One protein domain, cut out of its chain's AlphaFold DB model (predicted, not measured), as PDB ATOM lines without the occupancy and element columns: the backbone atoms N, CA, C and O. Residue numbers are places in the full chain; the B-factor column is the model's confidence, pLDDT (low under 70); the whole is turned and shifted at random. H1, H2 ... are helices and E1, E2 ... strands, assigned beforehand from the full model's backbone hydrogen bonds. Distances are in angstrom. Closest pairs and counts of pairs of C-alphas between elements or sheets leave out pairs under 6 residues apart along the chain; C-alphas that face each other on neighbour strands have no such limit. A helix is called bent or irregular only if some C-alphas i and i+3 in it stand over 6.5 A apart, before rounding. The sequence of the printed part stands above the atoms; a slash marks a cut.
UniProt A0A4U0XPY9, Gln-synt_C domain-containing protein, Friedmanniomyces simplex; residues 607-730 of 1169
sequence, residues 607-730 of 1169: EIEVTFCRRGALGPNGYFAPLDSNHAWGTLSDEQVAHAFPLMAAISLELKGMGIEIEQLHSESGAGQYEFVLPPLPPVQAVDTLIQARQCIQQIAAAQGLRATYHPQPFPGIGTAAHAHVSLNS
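What this domain is: This is residues 607 to 730 of the 1169 residues of the protein "Gln-synt_C domain-containing protein" of Friedmanniomyces simplex (UniProt A0A4U0XPY9). A strongly twisted sheet of five strands, E1 to E5, has the helices H1 and H2 over one face, crossing each other steeply. E1 is its long strand, with E2 and E4 on one side and E5 on the other; the strand E6 reaches out beyond the sheet at one end, and the loop of residues 616 to 623 at the other. The 124 printed residues run E1 E2 H1 E3 E4 H2 E5 E6; the sheet is branched and antiparallel, and the class is mixed. The whole is compact, radius of gyration of the C-alphas 14.8 A, spanning 56 by 26 by 26 A.

Where its parts are: E1, residues 607 to 615, starts at C-alpha 607 (20.069, -2.755, -22.463) and is 25.7 A long. E2 is 624 to 626, and H1 638 to 657, 27.9 A. E3 is 664 to 667, E4 673 to 677, H2 683 to 703, 30.3 A, and E5 706 to 709. E6, 724 to 729, ends at C-alpha 729 (37.977, -6.275, -31.243).

How they stand to each other: E1 pairs with E4 (N 608 to O 676, 2.9 A), E5 (N 613 to O 707, 2.8 A) and E2 (N 614 to O 625, 2.8 A). E3 and E4 form a hairpin (N 675 to O 666, 3.0 A). H2 is on the sheet at a height of 9.3 A, along E1 at 18 degrees on the local plane. H1, on the same face, has a kink of 44 degrees near residue 645 and is only just irregular: C-alphas 642 and 645 are 6.9 A apart. H1 and H2 touch, closest C-alphas Ile 651 and Ile 697 at 5.9 A, at a steep tilt of 50 degrees, opposite ways. Every O i to N i+4 pair is within hydrogen-bond range in H2, 13 of 16 in H1. E6 pairs with no named strand.

The domain as a whole: The farthest C-alphas, Gly 619 and Ser 730, are 57.9 A apart. The printed part has no cut. The links E2 to H1 and E5 to E6 are long. Residues 616 to 623 are under 70 in pLDDT.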
ATOM      1  N   GLU A 607      20.995  -2.546 -23.582       96.94
ATOM      2  CA  GLU A 607      20.069  -2.755 -22.463       96.94
ATOM      3  C   GLU A 607      18.823  -1.886 -22.713       96.94
ATOM      4  O   GLU A 607      18.919  -0.658 -22.775       96.94
ATOM      5  N   ILE A 608      17.657  -2.503 -22.939       96.94
ATOM      6  CA  ILE A 608      16.388  -1.790 -23.160       96.94
ATOM      7  C   ILE A 608      15.631  -1.697 -21.840       96.94
ATOM      8  O   ILE A 608      14.852  -2.595 -21.513       96.94
ATOM      9  N   GLU A 609      15.795  -0.595 -21.119       95.62
ATOM     10  CA  GLU A 609      14.892  -0.261 -20.021       95.62
ATOM     11  C   GLU A 609      13.568   0.296 -20.573       95.62
ATOM     12  O   GLU A 609      13.542   1.147 -21.468       95.62
ATOM     13  N   VAL A 610      12.444  -0.184 -20.046       95.88
ATOM     14  CA  VAL A 610      11.098   0.172 -20.512       95.88
ATOM     15  C   VAL A 610      10.107   0.179 -19.355       95.88
ATOM     16  O   VAL A 610      10.086  -0.742 -18.542       95.88
ATOM     17  N   THR A 611       9.247   1.195 -19.284       94.00
ATOM     18  CA  THR A 611       8.136   1.220 -18.324       94.00
ATOM     19  C   THR A 611       6.845   0.761 -18.993       94.00
ATOM     20  O   THR A 611       6.448   1.297 -20.031       94.00
ATOM     21  N   PHE A 612       6.157  -0.202 -18.382       94.00
ATOM     22  CA  PHE A 612       4.819  -0.616 -18.796       94.00
ATOM     23  C   PHE A 612       3.742   0.081 -17.962       94.00
ATOM     24  O   PHE A 612       3.842   0.184 -16.739       94.00
ATOM     25  N   CYS A 613       2.678   0.524 -18.631       90.88
ATOM     26  CA  CYS A 613       1.600   1.316 -18.048       90.88
ATOM     27  C   CYS A 613       0.215   0.743 -18.381       90.88
ATOM     28  O   CYS A 613      -0.060   0.366 -19.521       90.88
ATOM     29  N   ARG A 614      -0.697   0.767 -17.405       87.38
ATOM     30  CA  ARG A 614      -2.140   0.546 -17.586       87.38
ATOM     31  C   ARG A 614      -2.836   1.843 -18.021       87.38
ATOM     32  O   ARG A 614      -2.435   2.928 -17.598       87.38
ATOM     33  N   ARG A 615      -3.914   1.729 -18.808       74.69
ATOM     34  CA  ARG A 615      -4.835   2.836 -19.142       74.69
ATOM     35  C   ARG A 615      -5.890   3.007 -18.032       74.69
ATOM     36  O   ARG A 615      -6.518   2.032 -17.625       74.69
ATOM     37  N   GLY A 616      -6.092   4.230 -17.536       57.47
ATOM     38  CA  GLY A 616      -7.054   4.546 -16.471       57.47
ATOM     39  C   GLY A 616      -8.499   4.729 -16.961       57.47
ATOM     40  O   GLY A 616      -8.749   5.364 -17.981       57.47
ATOM     41  N   ALA A 617      -9.471   4.224 -16.196       42.03
ATOM     42  CA  ALA A 617     -10.884   4.115 -16.587       42.03
ATOM     43  C   ALA A 617     -11.723   5.417 -16.465       42.03
ATOM     44  O   ALA A 617     -12.874   5.371 -16.027       42.03
ATOM     45  N   LEU A 618     -11.169   6.588 -16.811       37.22
ATOM     46  CA  LEU A 618     -11.858   7.887 -16.689       37.22
ATOM     47  C   LEU A 618     -11.653   8.810 -17.906       37.22
ATOM     48  O   LEU A 618     -10.757   9.651 -17.930       37.22
ATOM     49  N   GLY A 619     -12.580   8.719 -18.865       36.88
ATOM     50  CA  GLY A 619     -12.819   9.733 -19.902       36.88
ATOM     51  C   GLY A 619     -11.807   9.788 -21.063       36.88
ATOM     52  O   GLY A 619     -10.835   9.037 -21.089       36.88
ATOM     53  N   PRO A 620     -12.009  10.707 -22.033       35.12
ATOM     54  CA  PRO A 620     -11.207  10.819 -23.266       35.12
ATOM     55  C   PRO A 620      -9.767  11.344 -23.065       35.12
ATOM     56  O   PRO A 620      -9.044  11.594 -24.028       35.12
ATOM     57  N   ASN A 621      -9.335  11.508 -21.812       45.34
ATOM     58  CA  ASN A 621      -7.994  11.942 -21.410       45.34
ATOM     59  C   ASN A 621      -7.373  10.945 -20.406       45.34
ATOM     60  O   ASN A 621      -6.661  11.355 -19.494       45.34
ATOM     61  N   GLY A 622      -7.712   9.654 -20.521       52.19
ATOM     62  CA  GLY A 622      -7.392   8.621 -19.531       52.19
ATOM     63  C   GLY A 622      -5.909   8.560 -19.146       52.19
ATOM     64  O   GLY A 622      -5.050   8.295 -19.982       52.19
ATOM     65  N   TYR A 623      -5.629   8.782 -17.859       67.38
ATOM     66  CA  TYR A 623      -4.277   8.777 -17.297       67.38
ATOM     67  C   TYR A 623      -3.603   7.402 -17.388       67.38
ATOM     68  O   TYR A 623      -4.254   6.367 -17.219       67.38
ATOM     69  N   PHE A 624      -2.282   7.403 -17.571       78.62
ATOM     70  CA  PHE A 624      -1.441   6.216 -17.436       78.62
ATOM     71  C   PHE A 624      -0.948   6.042 -15.992       78.62
ATOM     72  O   PHE A 624      -0.647   7.018 -15.305       78.62
ATOM     73  N   ALA A 625      -0.834   4.792 -15.547       85.19
ATOM     74  CA  ALA A 625      -0.216   4.409 -14.273       85.19
ATOM     75  C   ALA A 625       0.616   3.122 -14.460       85.19
ATOM     76  O   ALA A 625       0.289   2.357 -15.367       85.19
ATOM     77  N   PRO A 626       1.644   2.847 -13.634       88.88
ATOM     78  CA  PRO A 626       2.484   1.651 -13.760       88.88
ATOM     79  C   PRO A 626       1.731   0.307 -13.838       88.88
ATOM     80  O   PRO A 626       0.622   0.139 -13.307       88.88
ATOM     81  N   LEU A 627       2.353  -0.679 -14.493       90.00
ATOM     82  CA  LEU A 627       1.886  -2.072 -14.554       90.00
ATOM     83  C   LEU A 627       1.977  -2.794 -13.200       90.00
ATOM     84  O   LEU A 627       1.227  -3.733 -12.952       90.00
ATOM     85  N   ASP A 628       2.825  -2.328 -12.297       86.69
ATOM     86  CA  ASP A 628       2.956  -2.834 -10.935       86.69
ATOM     87  C   ASP A 628       3.517  -1.740 -10.016       86.69
ATOM     88  O   ASP A 628       3.946  -0.675 -10.468       86.69
ATOM     89  N   SER A 629       3.417  -1.957  -8.708       78.75
ATOM     90  CA  SER A 629       3.801  -0.974  -7.686       78.75
ATOM     91  C   SER A 629       4.596  -1.583  -6.530       78.75
ATOM     92  O   SER A 629       5.370  -0.884  -5.880       78.75
ATOM     93  N   ASN A 630       4.461  -2.892  -6.301       77.44
ATOM     94  CA  ASN A 630       5.318  -3.671  -5.417       77.44
ATOM     95  C   ASN A 630       6.510  -4.237  -6.208       77.44
ATOM     96  O   ASN A 630       6.516  -5.410  -6.603       77.44
ATOM     97  N   HIS A 631       7.484  -3.364  -6.466       78.25
ATOM     98  CA  HIS A 631       8.523  -3.544  -7.477       78.25
ATOM     99  C   HIS A 631       9.907  -3.121  -6.962       78.25
ATOM    100  O   HIS A 631      10.022  -2.096  -6.285       78.25
ATOM    101  N   ALA A 632      10.951  -3.889  -7.285       81.50
ATOM    102  CA  ALA A 632      12.352  -3.512  -7.096       81.50
ATOM    103  C   ALA A 632      13.280  -4.324  -8.024       81.50
ATOM    104  O   ALA A 632      12.854  -5.279  -8.683       81.50
ATOM    105  N   TRP A 633      14.566  -3.962  -8.039       83.94
ATOM    106  CA  TRP A 633      15.582  -4.599  -8.877       83.94
ATOM    107  C   TRP A 633      15.648  -6.117  -8.655       83.94
ATOM    108  O   TRP A 633      15.890  -6.581  -7.537       83.94
ATOM    109  N   GLY A 634      15.409  -6.894  -9.714       86.19
ATOM    110  CA  GLY A 634      15.463  -8.360  -9.682       86.19
ATOM    111  C   GLY A 634      14.401  -9.068  -8.821       86.19
ATOM    112  O   GLY A 634      14.587 -10.239  -8.486       86.19
ATOM    113  N   THR A 635      13.303  -8.408  -8.430       85.69
ATOM    114  CA  THR A 635      12.202  -9.061  -7.701       85.69
ATOM    115  C   THR A 635      11.238  -9.821  -8.607       85.69
ATOM    116  O   THR A 635      10.992  -9.459  -9.755       85.69
ATOM    117  N   LEU A 636      10.616 -10.857  -8.040       85.88
ATOM    118  CA  LEU A 636       9.466 -11.549  -8.618       85.88
ATOM    119  C   LEU A 636       8.365 -11.642  -7.552       85.88
ATOM    120  O   LEU A 636       8.235 -12.649  -6.858       85.88
ATOM    121  N   SER A 637       7.635 -10.543  -7.355       87.06
ATOM    122  CA  SER A 637       6.537 -10.451  -6.385       87.06
ATOM    123  C   SER A 637       5.224 -11.030  -6.931       87.06
ATOM    124  O   SER A 637       5.065 -11.169  -8.142       87.06
ATOM    125  N   ASP A 638       4.253 -11.329  -6.060       85.81
ATOM    126  CA  ASP A 638       2.940 -11.864  -6.471       85.81
ATOM    127  C   ASP A 638       2.218 -10.963  -7.502       85.81
ATOM    128  O   ASP A 638       1.539 -11.468  -8.395       85.81
ATOM    129  N   GLU A 639       2.396  -9.635  -7.420       85.62
ATOM    130  CA  GLU A 639       1.863  -8.675  -8.405       85.62
ATOM    131  C   GLU A 639       2.552  -8.847  -9.768       85.62
ATOM    132  O   GLU A 639       1.889  -8.910 -10.806       85.62
ATOM    133  N   GLN A 640       3.880  -8.998  -9.764       89.50
ATOM    134  CA  GLN A 640       4.671  -9.210 -10.976       89.50
ATOM    135  C   GLN A 640       4.361 -10.577 -11.608       89.50
ATOM    136  O   GLN A 640       4.186 -10.652 -12.820       89.50
ATOM    137  N   VAL A 641       4.200 -11.644 -10.815       87.81
ATOM    138  CA  VAL A 641       3.789 -12.980 -11.296       87.81
ATOM    139  C   VAL A 641       2.397 -12.944 -11.938       87.81
ATOM    140  O   VAL A 641       2.185 -13.582 -12.969       87.81
ATOM    141  N   ALA A 642       1.456 -12.193 -11.361       85.44
ATOM    142  CA  ALA A 642       0.082 -12.104 -11.858       85.44
ATOM    143  C   ALA A 642      -0.088 -11.213 -13.103       85.44
ATOM    144  O   ALA A 642      -1.058 -11.393 -13.844       85.44
ATOM    145  N   HIS A 643       0.802 -10.237 -13.326       84.94
ATOM    146  CA  HIS A 643       0.603  -9.194 -14.344       84.94
ATOM    147  C   HIS A 643       1.782  -9.002 -15.302       84.94
ATOM    148  O   HIS A 643       1.578  -8.995 -16.514       84.94
ATOM    149  N   ALA A 644       3.004  -8.861 -14.790       90.38
ATOM    150  CA  ALA A 644       4.168  -8.563 -15.618       90.38
ATOM    151  C   ALA A 644       4.787  -9.816 -16.248       90.38
ATOM    152  O   ALA A 644       5.081  -9.815 -17.438       90.38
ATOM    153  N   PHE A 645       4.937 -10.911 -15.501       91.44
ATOM    154  CA  PHE A 645       5.571 -12.141 -15.986       91.44
ATOM    155  C   PHE A 645       4.889 -12.736 -17.240       91.44
ATOM    156  O   PHE A 645       5.612 -13.101 -18.168       91.44
ATOM    157  N   PRO A 646       3.541 -12.776 -17.366       92.38
ATOM    158  CA  PRO A 646       2.884 -13.214 -18.602       92.38
ATOM    159  C   PRO A 646       3.180 -12.304 -19.805       92.38
ATOM    160  O   PRO A 646       3.370 -12.800 -20.914       92.38
ATOM    161  N   LEU A 647       3.263 -10.984 -19.590       94.19
ATOM    162  CA  LEU A 647       3.631 -10.004 -20.617       94.19
ATOM    163  C   LEU A 647       5.104 -10.155 -21.027       94.19
ATOM    164  O   LEU A 647       5.401 -10.264 -22.214       94.19
ATOM    165  N   MET A 648       6.011 -10.236 -20.051       94.38
ATOM    166  CA  MET A 648       7.450 -10.432 -20.249       94.38
ATOM    167  C   MET A 648       7.743 -11.728 -21.020       94.38
ATOM    168  O   MET A 648       8.501 -11.719 -21.990       94.38
ATOM    169  N   ALA A 649       7.088 -12.831 -20.646       92.56
ATOM    170  CA  ALA A 649       7.204 -14.110 -21.340       92.56
ATOM    171  C   ALA A 649       6.632 -14.054 -22.767       92.56
ATOM    172  O   ALA A 649       7.239 -14.603 -23.686       92.56
ATOM    173  N   ALA A 650       5.503 -13.367 -22.982       94.19
ATOM    174  CA  ALA A 650       4.947 -13.170 -24.321       94.19
ATOM    175  C   ALA A 650       5.906 -12.373 -25.221       94.19
ATOM    176  O   ALA A 650       6.190 -12.815 -26.332       94.19
ATOM    177  N   ILE A 651       6.457 -11.257 -24.733       96.12
ATOM    178  CA  ILE A 651       7.453 -10.451 -25.456       96.12
ATOM    179  C   ILE A 651       8.689 -11.296 -25.793       96.12
ATOM    180  O   ILE A 651       9.096 -11.345 -26.949       96.12
ATOM    181  N   SER A 652       9.260 -11.997 -24.808       95.62
ATOM    182  CA  SER A 652      10.456 -12.833 -24.986       95.62
ATOM    183  C   SER A 652      10.275 -13.912 -26.065       95.62
ATOM    184  O   SER A 652      11.165 -14.120 -26.892       95.62
ATOM    185  N   LEU A 653       9.110 -14.568 -26.100       94.31
ATOM    186  CA  LEU A 653       8.801 -15.602 -27.090       94.31
ATOM    187  C   LEU A 653       8.618 -15.038 -28.507       94.31
ATOM    188  O   LEU A 653       9.048 -15.677 -29.466       94.31
ATOM    189  N   GLU A 654       8.015 -13.857 -28.652       95.19
ATOM    190  CA  GLU A 654       7.826 -13.218 -29.964       95.19
ATOM    191  C   GLU A 654       9.138 -12.636 -30.501       95.19
ATOM    192  O   GLU A 654       9.461 -12.874 -31.663       95.19
ATOM    193  N   LEU A 655       9.952 -11.996 -29.651       95.94
ATOM    194  CA  LEU A 655      11.318 -11.575 -29.996       95.94
ATOM    195  C   LEU A 655      12.149 -12.765 -30.498       95.94
ATOM    196  O   LEU A 655      12.743 -12.693 -31.574       95.94
ATOM    197  N   LYS A 656      12.121 -13.899 -29.783       95.44
ATOM    198  CA  LYS A 656      12.788 -15.136 -30.220       95.44
ATOM    199  C   LYS A 656      12.238 -15.643 -31.560       95.44
ATOM    200  O   LYS A 656      13.021 -16.078 -32.400       95.44
ATOM    201  N   GLY A 657      10.924 -15.553 -31.784       92.06
ATOM    202  CA  GLY A 657      10.291 -15.855 -33.075       92.06
ATOM    203  C   GLY A 657      10.820 -14.982 -34.217       92.06
ATOM    204  O   GLY A 657      11.119 -15.493 -35.291       92.06
ATOM    205  N   MET A 658      11.046 -13.693 -33.955       93.38
ATOM    206  CA  MET A 658      11.679 -12.741 -34.878       93.38
ATOM    207  C   MET A 658      13.204 -12.948 -35.035       93.38
ATOM    208  O   MET A 658      13.866 -12.159 -35.709       93.38
ATOM    209  N   GLY A 659      13.807 -13.965 -34.411       93.50
ATOM    210  CA  GLY A 659      15.262 -14.156 -34.419       93.50
ATOM    211  C   GLY A 659      16.013 -13.096 -33.604       93.50
ATOM    212  O   GLY A 659      17.085 -12.645 -34.013       93.50
ATOM    213  N   ILE A 660      15.429 -12.658 -32.486       95.56
ATOM    214  CA  ILE A 660      16.026 -11.772 -31.477       95.56
ATOM    215  C   ILE A 660      16.051 -12.541 -30.148       95.56
ATOM    216  O   ILE A 660      15.088 -12.528 -29.381       95.56
ATOM    217  N   GLU A 661      17.140 -13.260 -29.876       92.31
ATOM    218  CA  GLU A 661      17.301 -13.982 -28.608       92.31
ATOM    219  C   GLU A 661      17.846 -13.038 -27.531       92.31
ATOM    220  O   GLU A 661      19.016 -12.673 -27.566       92.31
ATOM    221  N   ILE A 662      16.993 -12.626 -26.588       93.88
ATOM    222  CA  ILE A 662      17.406 -11.807 -25.438       93.88
ATOM    223  C   ILE A 662      18.311 -12.612 -24.493       93.88
ATOM    224  O   ILE A 662      18.030 -13.780 -24.215       93.88
ATOM    225  N   GLU A 663      19.377 -11.994 -23.981       89.81
ATOM    226  CA  GLU A 663      20.310 -12.660 -23.059       89.81
ATOM    227  C   GLU A 663      19.754 -12.723 -21.631       89.81
ATOM    228  O   GLU A 663      19.874 -13.741 -20.947       89.81
ATOM    229  N   GLN A 664      19.156 -11.621 -21.171       89.88
ATOM    230  CA  GLN A 664      18.652 -11.437 -19.810       89.88
ATOM    231  C   GLN A 664      17.386 -10.568 -19.807       89.88
ATOM    232  O   GLN A 664      17.132  -9.799 -20.738       89.88
ATOM    233  N   LEU A 665      16.588 -10.730 -18.749       91.12
ATOM    234  CA  LEU A 665      15.315 -10.050 -18.530       91.12
ATOM    235  C   LEU A 665      15.028  -9.983 -17.027       91.12
ATOM    236  O   LEU A 665      14.971 -11.026 -16.371       91.12
ATOM    237  N   HIS A 666      14.846  -8.783 -16.480       92.00
ATOM    238  CA  HIS A 666      14.523  -8.575 -15.064       92.00
ATOM    239  C   HIS A 666      13.659  -7.331 -14.835       92.00
ATOM    240  O   HIS A 666      13.514  -6.478 -15.709       92.00
ATOM    241  N   SER A 667      13.085  -7.235 -13.634       92.62
ATOM    242  CA  SER A 667      12.559  -5.975 -13.120       92.62
ATOM    243  C   SER A 667      13.693  -5.016 -12.779       92.62
ATOM    244  O   SER A 667      14.742  -5.425 -12.269       92.62
ATOM    245  N   GLU A 668      13.463  -3.738 -13.043       91.19
ATOM    246  CA  GLU A 668      14.365  -2.649 -12.690       91.19
ATOM    247  C   GLU A 668      13.932  -1.944 -11.387       91.19
ATOM    248  O   GLU A 668      13.180  -2.483 -10.573       91.19
ATOM    249  N   SER A 669      14.454  -0.749 -11.137       87.69
ATOM    250  CA  SER A 669      14.315  -0.034  -9.871       87.69
ATOM    251  C   SER A 669      13.079   0.881  -9.802       87.69
ATOM    252  O   SER A 669      12.579   1.141  -8.706       87.69
ATOM    253  N   GLY A 670      12.553   1.363 -10.934       87.06
ATOM    254  CA  GLY A 670      11.314   2.153 -11.019       87.06
ATOM    255  C   GLY A 670      10.047   1.296 -11.156       87.06
ATOM    256  O   GLY A 670      10.093   0.169 -11.633       87.06
ATOM    257  N   ALA A 671       8.888   1.815 -10.739       87.00
ATOM    258  CA  ALA A 671       7.622   1.068 -10.771       87.00
ATOM    259  C   ALA A 671       7.173   0.735 -12.211       87.00
ATOM    260  O   ALA A 671       7.082   1.633 -13.053       87.00
ATOM    261  N   GLY A 672       6.870  -0.536 -12.494       90.44
ATOM    262  CA  GLY A 672       6.555  -1.020 -13.840       90.44
ATOM    263  C   GLY A 672       7.733  -1.028 -14.822       90.44
ATOM    264  O   GLY A 672       7.485  -1.161 -16.021       90.44
ATOM    265  N   GLN A 673       8.977  -0.837 -14.361       93.38
ATOM    266  CA  GLN A 673      10.182  -0.757 -15.196       93.38
ATOM    267  C   GLN A 673      10.842  -2.131 -15.357       93.38
ATOM    268  O   GLN A 673      11.164  -2.789 -14.376       93.38
ATOM    269  N   TYR A 674      11.104  -2.552 -16.587       95.25
ATOM    270  CA  TYR A 674      11.766  -3.822 -16.890       95.25
ATOM    271  C   TYR A 674      12.908  -3.592 -17.872       95.25
ATOM    272  O   TYR A 674      12.852  -2.657 -18.671       95.25
ATOM    273  N   GLU A 675      13.926  -4.445 -17.822       96.19
ATOM    274  CA  GLU A 675      15.063  -4.409 -18.742       96.19
ATOM    275  C   GLU A 675      15.075  -5.649 -19.641       96.19
ATOM    276  O   GLU A 675      14.900  -6.769 -19.159       96.19
ATOM    277  N   PHE A 676      15.307  -5.452 -20.942       97.31
ATOM    278  CA  PHE A 676      15.586  -6.517 -21.910       97.31
ATOM    279  C   PHE A 676      17.007  -6.345 -22.457       97.31
ATOM    280  O   PHE A 676      17.286  -5.357 -23.141       97.31
ATOM    281  N   VAL A 677      17.890  -7.312 -22.205       96.56
ATOM    282  CA  VAL A 677      19.277  -7.274 -22.700       96.56
ATOM    283  C   VAL A 677      19.349  -7.912 -24.086       96.56
ATOM    284  O   VAL A 677      19.086  -9.109 -24.243       96.56
ATOM    285  N   LEU A 678      19.702  -7.115 -25.095       96.38
ATOM    286  CA  LEU A 678      19.920  -7.578 -26.465       96.38
ATOM    287  C   LEU A 678      21.337  -8.143 -26.663       96.38
ATOM    288  O   LEU A 678      22.293  -7.603 -26.099       96.38
ATOM    289  N   PRO A 679      21.494  -9.175 -27.514       92.06
ATOM    290  CA  PRO A 679      22.790  -9.780 -27.793       92.06
ATOM    291  C   PRO A 679      23.702  -8.804 -28.561       92.06
ATOM    292  O   PRO A 679      23.208  -7.986 -29.347       92.06
ATOM    293  N   PRO A 680      25.032  -8.884 -28.377       94.00
ATOM    294  CA  PRO A 680      25.980  -7.998 -29.041       94.00
ATOM    295  C   PRO A 680      26.077  -8.280 -30.548       94.00
ATOM    296  O   PRO A 680      26.356  -9.402 -30.971       94.00
ATOM    297  N   LEU A 681      25.893  -7.238 -31.362       96.25
ATOM    298  CA  LEU A 681      25.885  -7.295 -32.830       96.25
ATOM    299  C   LEU A 681      26.766  -6.185 -33.442       96.25
ATOM    300  O   LEU A 681      27.071  -5.206 -32.758       96.25
ATOM    301  N   PRO A 682      27.162  -6.275 -34.729       96.94
ATOM    302  CA  PRO A 682      27.779  -5.158 -35.450       96.94
ATOM    303  C   PRO A 682      26.916  -3.881 -35.351       96.94
ATOM    304  O   PRO A 682      25.690  -3.998 -35.417       96.94
ATOM    305  N   PRO A 683      27.483  -2.661 -35.229       98.00
ATOM    306  CA  PRO A 683      26.739  -1.492 -34.734       98.00
ATOM    307  C   PRO A 683      25.443  -1.152 -35.484       98.00
ATOM    308  O   PRO A 683      24.445  -0.815 -34.853       98.00
ATOM    309  N   VAL A 684      25.412  -1.285 -36.816       98.00
ATOM    310  CA  VAL A 684      24.187  -1.058 -37.606       98.00
ATOM    311  C   VAL A 684      23.135  -2.137 -37.329       98.00
ATOM    312  O   VAL A 684      21.982  -1.807 -37.065       98.00
ATOM    313  N   GLN A 685      23.530  -3.413 -37.297       97.62
ATOM    314  CA  GLN A 685      22.639  -4.542 -36.995       97.62
ATOM    315  C   GLN A 685      22.128  -4.509 -35.545       97.62
ATOM    316  O   GLN A 685      20.997  -4.924 -35.283       97.62
ATOM    317  N   ALA A 686      22.929  -3.985 -34.611       98.12
ATOM    318  CA  ALA A 686      22.524  -3.736 -33.232       98.12
ATOM    319  C   ALA A 686      21.409  -2.680 -33.155       98.12
ATOM    320  O   ALA A 686      20.413  -2.899 -32.468       98.12
ATOM    321  N   VAL A 687      21.528  -1.570 -33.895       98.38
ATOM    322  CA  VAL A 687      20.487  -0.525 -33.939       98.38
ATOM    323  C   VAL A 687      19.236  -0.990 -34.690       98.38
ATOM    324  O   VAL A 687      18.129  -0.778 -34.195       98.38
ATOM    325  N   ASP A 688      19.385  -1.676 -35.826       98.06
ATOM    326  CA  ASP A 688      18.260  -2.280 -36.555       98.06
ATOM    327  C   ASP A 688      17.468  -3.232 -35.632       98.06
ATOM    328  O   ASP A 688      16.246  -3.133 -35.505       98.06
ATOM    329  N   THR A 689      18.182  -4.100 -34.904       97.56
ATOM    330  CA  THR A 689      17.595  -5.051 -33.946       97.56
ATOM    331  C   THR A 689      16.970  -4.349 -32.737       97.56
ATOM    332  O   THR A 689      15.901  -4.763 -32.296       97.56
ATOM    333  N   LEU A 690      17.568  -3.265 -32.230       97.81
ATOM    334  CA  LEU A 690      17.000  -2.439 -31.159       97.81
ATOM    335  C   LEU A 690      15.654  -1.822 -31.560       97.81
ATOM    336  O   LEU A 690      14.696  -1.880 -30.789       97.81
ATOM    337  N   ILE A 691      15.556  -1.265 -32.769       96.75
ATOM    338  CA  ILE A 691      14.311  -0.680 -33.291       96.75
ATOM    339  C   ILE A 691      13.238  -1.769 -33.430       96.75
ATOM    340  O   ILE A 691      12.136  -1.623 -32.897       96.75
ATOM    341  N   GLN A 692      13.575  -2.895 -34.065       96.06
ATOM    342  CA  GLN A 692      12.655  -4.021 -34.262       96.06
ATOM    343  C   GLN A 692      12.204  -4.649 -32.928       96.06
ATOM    344  O   GLN A 692      11.024  -4.976 -32.765       96.06
ATOM    345  N   ALA A 693      13.096  -4.749 -31.936       97.06
ATOM    346  CA  ALA A 693      12.756  -5.229 -30.598       97.06
ATOM    347  C   ALA A 693      11.801  -4.275 -29.863       97.06
ATOM    348  O   ALA A 693      10.805  -4.720 -29.287       97.06
ATOM    349  N   ARG A 694      12.051  -2.959 -29.934       96.38
ATOM    350  CA  ARG A 694      11.169  -1.937 -29.346       96.38
ATOM    351  C   ARG A 694       9.768  -1.956 -29.957       96.38
ATOM    352  O   ARG A 694       8.796  -1.863 -29.203       96.38
ATOM    353  N   GLN A 695       9.657  -2.139 -31.276       93.19
ATOM    354  CA  GLN A 695       8.362  -2.313 -31.944       93.19
ATOM    355  C   GLN A 695       7.608  -3.539 -31.416       93.19
ATOM    356  O   GLN A 695       6.430  -3.424 -31.080       93.19
ATOM    357  N   CYS A 696       8.276  -4.691 -31.286       95.12
ATOM    358  CA  CYS A 696       7.670  -5.900 -30.724       95.12
ATOM    359  C   CYS A 696       7.172  -5.668 -29.286       95.12
ATOM    360  O   CYS A 696       6.013  -5.949 -28.982       95.12
ATOM    361  N   ILE A 697       8.005  -5.084 -28.416       95.88
ATOM    362  CA  ILE A 697       7.643  -4.729 -27.031       95.88
ATOM    363  C   ILE A 697       6.383  -3.842 -26.991       95.88
ATOM    364  O   ILE A 697       5.437  -4.137 -26.253       95.88
ATOM    365  N   GLN A 698       6.330  -2.787 -27.814       93.44
ATOM    366  CA  GLN A 698       5.177  -1.881 -27.901       93.44
ATOM    367  C   GLN A 698       3.916  -2.583 -28.421       93.44
ATOM    368  O   GLN A 698       2.845  -2.417 -27.836       93.44
ATOM    369  N   GLN A 699       4.028  -3.376 -29.489       91.69
ATOM    370  CA  GLN A 699       2.899  -4.063 -30.126       91.69
ATOM    371  C   GLN A 699       2.283  -5.141 -29.224       91.69
ATOM    372  O   GLN A 699       1.057  -5.268 -29.172       91.69
ATOM    373  N   ILE A 700       3.105  -5.871 -28.464       93.06
ATOM    374  CA  ILE A 700       2.632  -6.869 -27.495       93.06
ATOM    375  C   ILE A 700       1.969  -6.201 -26.285       93.06
ATOM    376  O   ILE A 700       0.912  -6.659 -25.849       93.06
ATOM    377  N   ALA A 701       2.522  -5.095 -25.777       91.88
ATOM    378  CA  ALA A 701       1.880  -4.321 -24.712       91.88
ATOM    379  C   ALA A 701       0.530  -3.735 -25.168       91.88
ATOM    380  O   ALA A 701      -0.472  -3.874 -24.462       91.88
ATOM    381  N   ALA A 702       0.476  -3.144 -26.367       88.75
ATOM    382  CA  ALA A 702      -0.745  -2.576 -26.939       88.75
ATOM    383  C   ALA A 702      -1.851  -3.631 -27.121       88.75
ATOM    384  O   ALA A 702      -2.999  -3.381 -26.754       88.75
ATOM    385  N   ALA A 703      -1.500  -4.834 -27.589       86.44
ATOM    386  CA  ALA A 703      -2.432  -5.959 -27.721       86.44
ATOM    387  C   ALA A 703      -2.983  -6.487 -26.380       86.44
ATOM    388  O   ALA A 703      -3.982  -7.203 -26.374       86.44
ATOM    389  N   GLN A 704      -2.375  -6.122 -25.245       88.19
ATOM    390  CA  GLN A 704      -2.880  -6.410 -23.893       88.19
ATOM    391  C   GLN A 704      -3.572  -5.192 -23.242       88.19
ATOM    392  O   GLN A 704      -3.832  -5.190 -22.040       88.19
ATOM    393  N   GLY A 705      -3.867  -4.135 -24.012       86.44
ATOM    394  CA  GLY A 705      -4.488  -2.895 -23.519       86.44
ATOM    395  C   GLY A 705      -3.549  -1.986 -22.713       86.44
ATOM    396  O   GLY A 705      -3.985  -0.979 -22.145       86.44
ATOM    397  N   LEU A 706      -2.260  -2.325 -22.664       89.25
ATOM    398  CA  LEU A 706      -1.215  -1.598 -21.951       89.25
ATOM    399  C   LEU A 706      -0.503  -0.606 -22.884       89.25
ATOM    400  O   LEU A 706      -0.805  -0.482 -24.073       89.25
ATOM    401  N   ARG A 707       0.468   0.119 -22.333       89.19
ATOM    402  CA  ARG A 707       1.463   0.899 -23.074       89.19
ATOM    403  C   ARG A 707       2.859   0.510 -22.603       89.19
ATOM    404  O   ARG A 707       3.071   0.433 -21.401       89.19
ATOM    405  N   ALA A 708       3.801   0.349 -23.527       93.44
ATOM    406  CA  ALA A 708       5.229   0.455 -23.238       93.44
ATOM    407  C   ALA A 708       5.702   1.893 -23.512       93.44
ATOM    408  O   ALA A 708       5.269   2.500 -24.497       93.44
ATOM    409  N   THR A 709       6.569   2.445 -22.665       92.00
ATOM    410  CA  THR A 709       7.234   3.734 -22.902       92.00
ATOM    411  C   THR A 709       8.721   3.666 -22.565       92.00
ATOM    412  O   THR A 709       9.117   3.026 -21.591       92.00
ATOM    413  N   TYR A 710       9.521   4.352 -23.379       93.38
ATOM    414  CA  TYR A 710      10.967   4.536 -23.205       93.38
ATOM    415  C   TYR A 710      11.305   5.986 -22.797       93.38
ATOM    416  O   TYR A 710      12.460   6.402 -22.870       93.38
ATOM    417  N   HIS A 711      10.293   6.785 -22.422       91.56
ATOM    418  CA  HIS A 711      10.478   8.175 -22.003       91.56
ATOM    419  C   HIS A 711      11.364   8.242 -20.741       91.56
ATOM    420  O   HIS A 711      10.989   7.615 -19.752       91.56
ATOM    421  N   PRO A 712      12.452   9.044 -20.694       90.25
ATOM    422  CA  PRO A 712      13.568   8.849 -19.757       90.25
ATOM    423  C   PRO A 712      13.230   8.962 -18.270       90.25
ATOM    424  O   PRO A 712      14.011   8.518 -17.438       90.25
ATOM    425  N   GLN A 713      12.090   9.556 -17.917       86.94
ATOM    426  CA  GLN A 713      11.541   9.552 -16.559       86.94
ATOM    427  C   GLN A 713      10.008   9.707 -16.640       86.94
ATOM    428  O   GLN A 713       9.502  10.830 -16.636       86.94
ATOM    429  N   PRO A 714       9.233   8.617 -16.821       81.31
ATOM    430  CA  PRO A 714       7.790   8.706 -17.077       81.31
ATOM    431  C   PRO A 714       6.986   8.949 -15.789       81.31
ATOM    432  O   PRO A 714       5.903   9.533 -15.820       81.31
ATOM    433  N   PHE A 715       7.546   8.553 -14.643       83.19
ATOM    434  CA  PHE A 715       7.021   8.793 -13.303       83.19
ATOM    435  C   PHE A 715       8.150   9.317 -12.392       83.19
ATOM    436  O   PHE A 715       9.320   9.069 -12.685       83.19
ATOM    437  N   PRO A 716       7.845  10.030 -11.290       79.19
ATOM    438  CA  PRO A 716       8.867  10.474 -10.342       79.19
ATOM    439  C   PRO A 716       9.586   9.285  -9.689       79.19
ATOM    440  O   PRO A 716       8.936   8.424  -9.096       79.19
ATOM    441  N   GLY A 717      10.916   9.256  -9.772       78.62
ATOM    442  CA  GLY A 717      11.746   8.151  -9.291       78.62
ATOM    443  C   GLY A 717      12.927   7.888 -10.222       78.62
ATOM    444  O   GLY A 717      13.401   8.806 -10.896       78.62
ATOM    445  N   ILE A 718      13.385   6.635 -10.261       83.19
ATOM    446  CA  ILE A 718      14.405   6.173 -11.213       83.19
ATOM    447  C   ILE A 718      13.867   6.304 -12.649       83.19
ATOM    448  O   ILE A 718      12.681   6.082 -12.899       83.19
ATOM    449  N   GLY A 719      14.735   6.732 -13.566       84.50
ATOM    450  CA  GLY A 719      14.422   6.915 -14.984       84.50
ATOM    451  C   GLY A 719      14.802   5.712 -15.851       84.50
ATOM    452  O   GLY A 719      15.527   4.840 -15.383       84.50
ATOM    453  N   THR A 720      14.355   5.694 -17.112       90.44
ATOM    454  CA  THR A 720      14.687   4.651 -18.100       90.44
ATOM    455  C   THR A 720      15.872   5.039 -18.985       90.44
ATOM    456  O   THR A 720      15.887   6.120 -19.586       90.44
ATOM    457  N   ALA A 721      16.837   4.140 -19.122       92.69
ATOM    458  CA  ALA A 721      17.986   4.263 -20.013       92.69
ATOM    459  C   ALA A 721      17.841   3.493 -21.339       92.69
ATOM    460  O   ALA A 721      16.826   2.865 -21.637       92.69
ATOM    461  N   ALA A 722      18.901   3.546 -22.145       94.94
ATOM    462  CA  ALA A 722      19.130   2.630 -23.257       94.94
ATOM    463  C   ALA A 722      20.638   2.354 -23.398       94.94
ATOM    464  O   ALA A 722      21.247   2.771 -24.384       94.94
ATOM    465  N   HIS A 723      21.273   1.768 -22.374       96.25
ATOM    466  CA  HIS A 723      22.737   1.672 -22.315       96.25
ATOM    467  C   HIS A 723      23.310   0.900 -23.511       96.25
ATOM    468  O   HIS A 723      22.797  -0.156 -23.888       96.25
ATOM    469  N   ALA A 724      24.410   1.404 -24.076       97.56
ATOM    470  CA  ALA A 724      25.139   0.744 -25.156       97.56
ATOM    471  C   ALA A 724      26.457   0.161 -24.628       97.56
ATOM    472  O   ALA A 724      27.344   0.906 -24.212       97.56
ATOM    473  N   HIS A 725      26.597  -1.166 -24.667       97.00
ATOM    474  CA  HIS A 725      27.836  -1.882 -24.352       97.00
ATOM    475  C   HIS A 725      28.648  -2.074 -25.628       97.00
ATOM    476  O   HIS A 725      28.350  -2.967 -26.419       97.00
ATOM    477  N   VAL A 726      29.674  -1.250 -25.818       96.88
ATOM    478  CA  VAL A 726      30.556  -1.256 -26.991       96.88
ATOM    479  C   VAL A 726      31.852  -2.008 -26.669       96.88
ATOM    480  O   VAL A 726      32.482  -1.742 -25.642       96.88
ATOM    481  N   SER A 727      32.294  -2.918 -27.539       93.75
ATOM    482  CA  SER A 727      33.643  -3.506 -27.485       93.75
ATOM    483  C   SER A 727      34.419  -3.273 -28.778       93.75
ATOM    484  O   SER A 727      33.852  -3.315 -29.872       93.75
ATOM    485  N   LEU A 728      35.729  -3.045 -28.643       93.62
ATOM    486  CA  LEU A 728      36.682  -2.990 -29.748       93.62
ATOM    487  C   LEU A 728      37.416  -4.333 -29.821       93.62
ATOM    488  O   LEU A 728      37.934  -4.824 -28.823       93.62
ATOM    489  N   ASN A 729      37.461  -4.927 -31.009       92.88
ATOM    490  CA  ASN A 729      37.977  -6.275 -31.243       92.88
ATOM    491  C   ASN A 729      38.916  -6.248 -32.460       92.88
ATOM    492  O   ASN A 729      38.772  -5.394 -33.333       92.88
ATOM    493  N   SER A 730      39.868  -7.177 -32.554       92.31
ATOM    494  CA  SER A 730      40.714  -7.325 -33.746       92.31
ATOM    495  C   SER A 730      41.281  -8.737 -33.849       92.31
ATOM    496  O   SER A 730      41.758  -9.280 -32.854       92.31
TER     497      SER A 730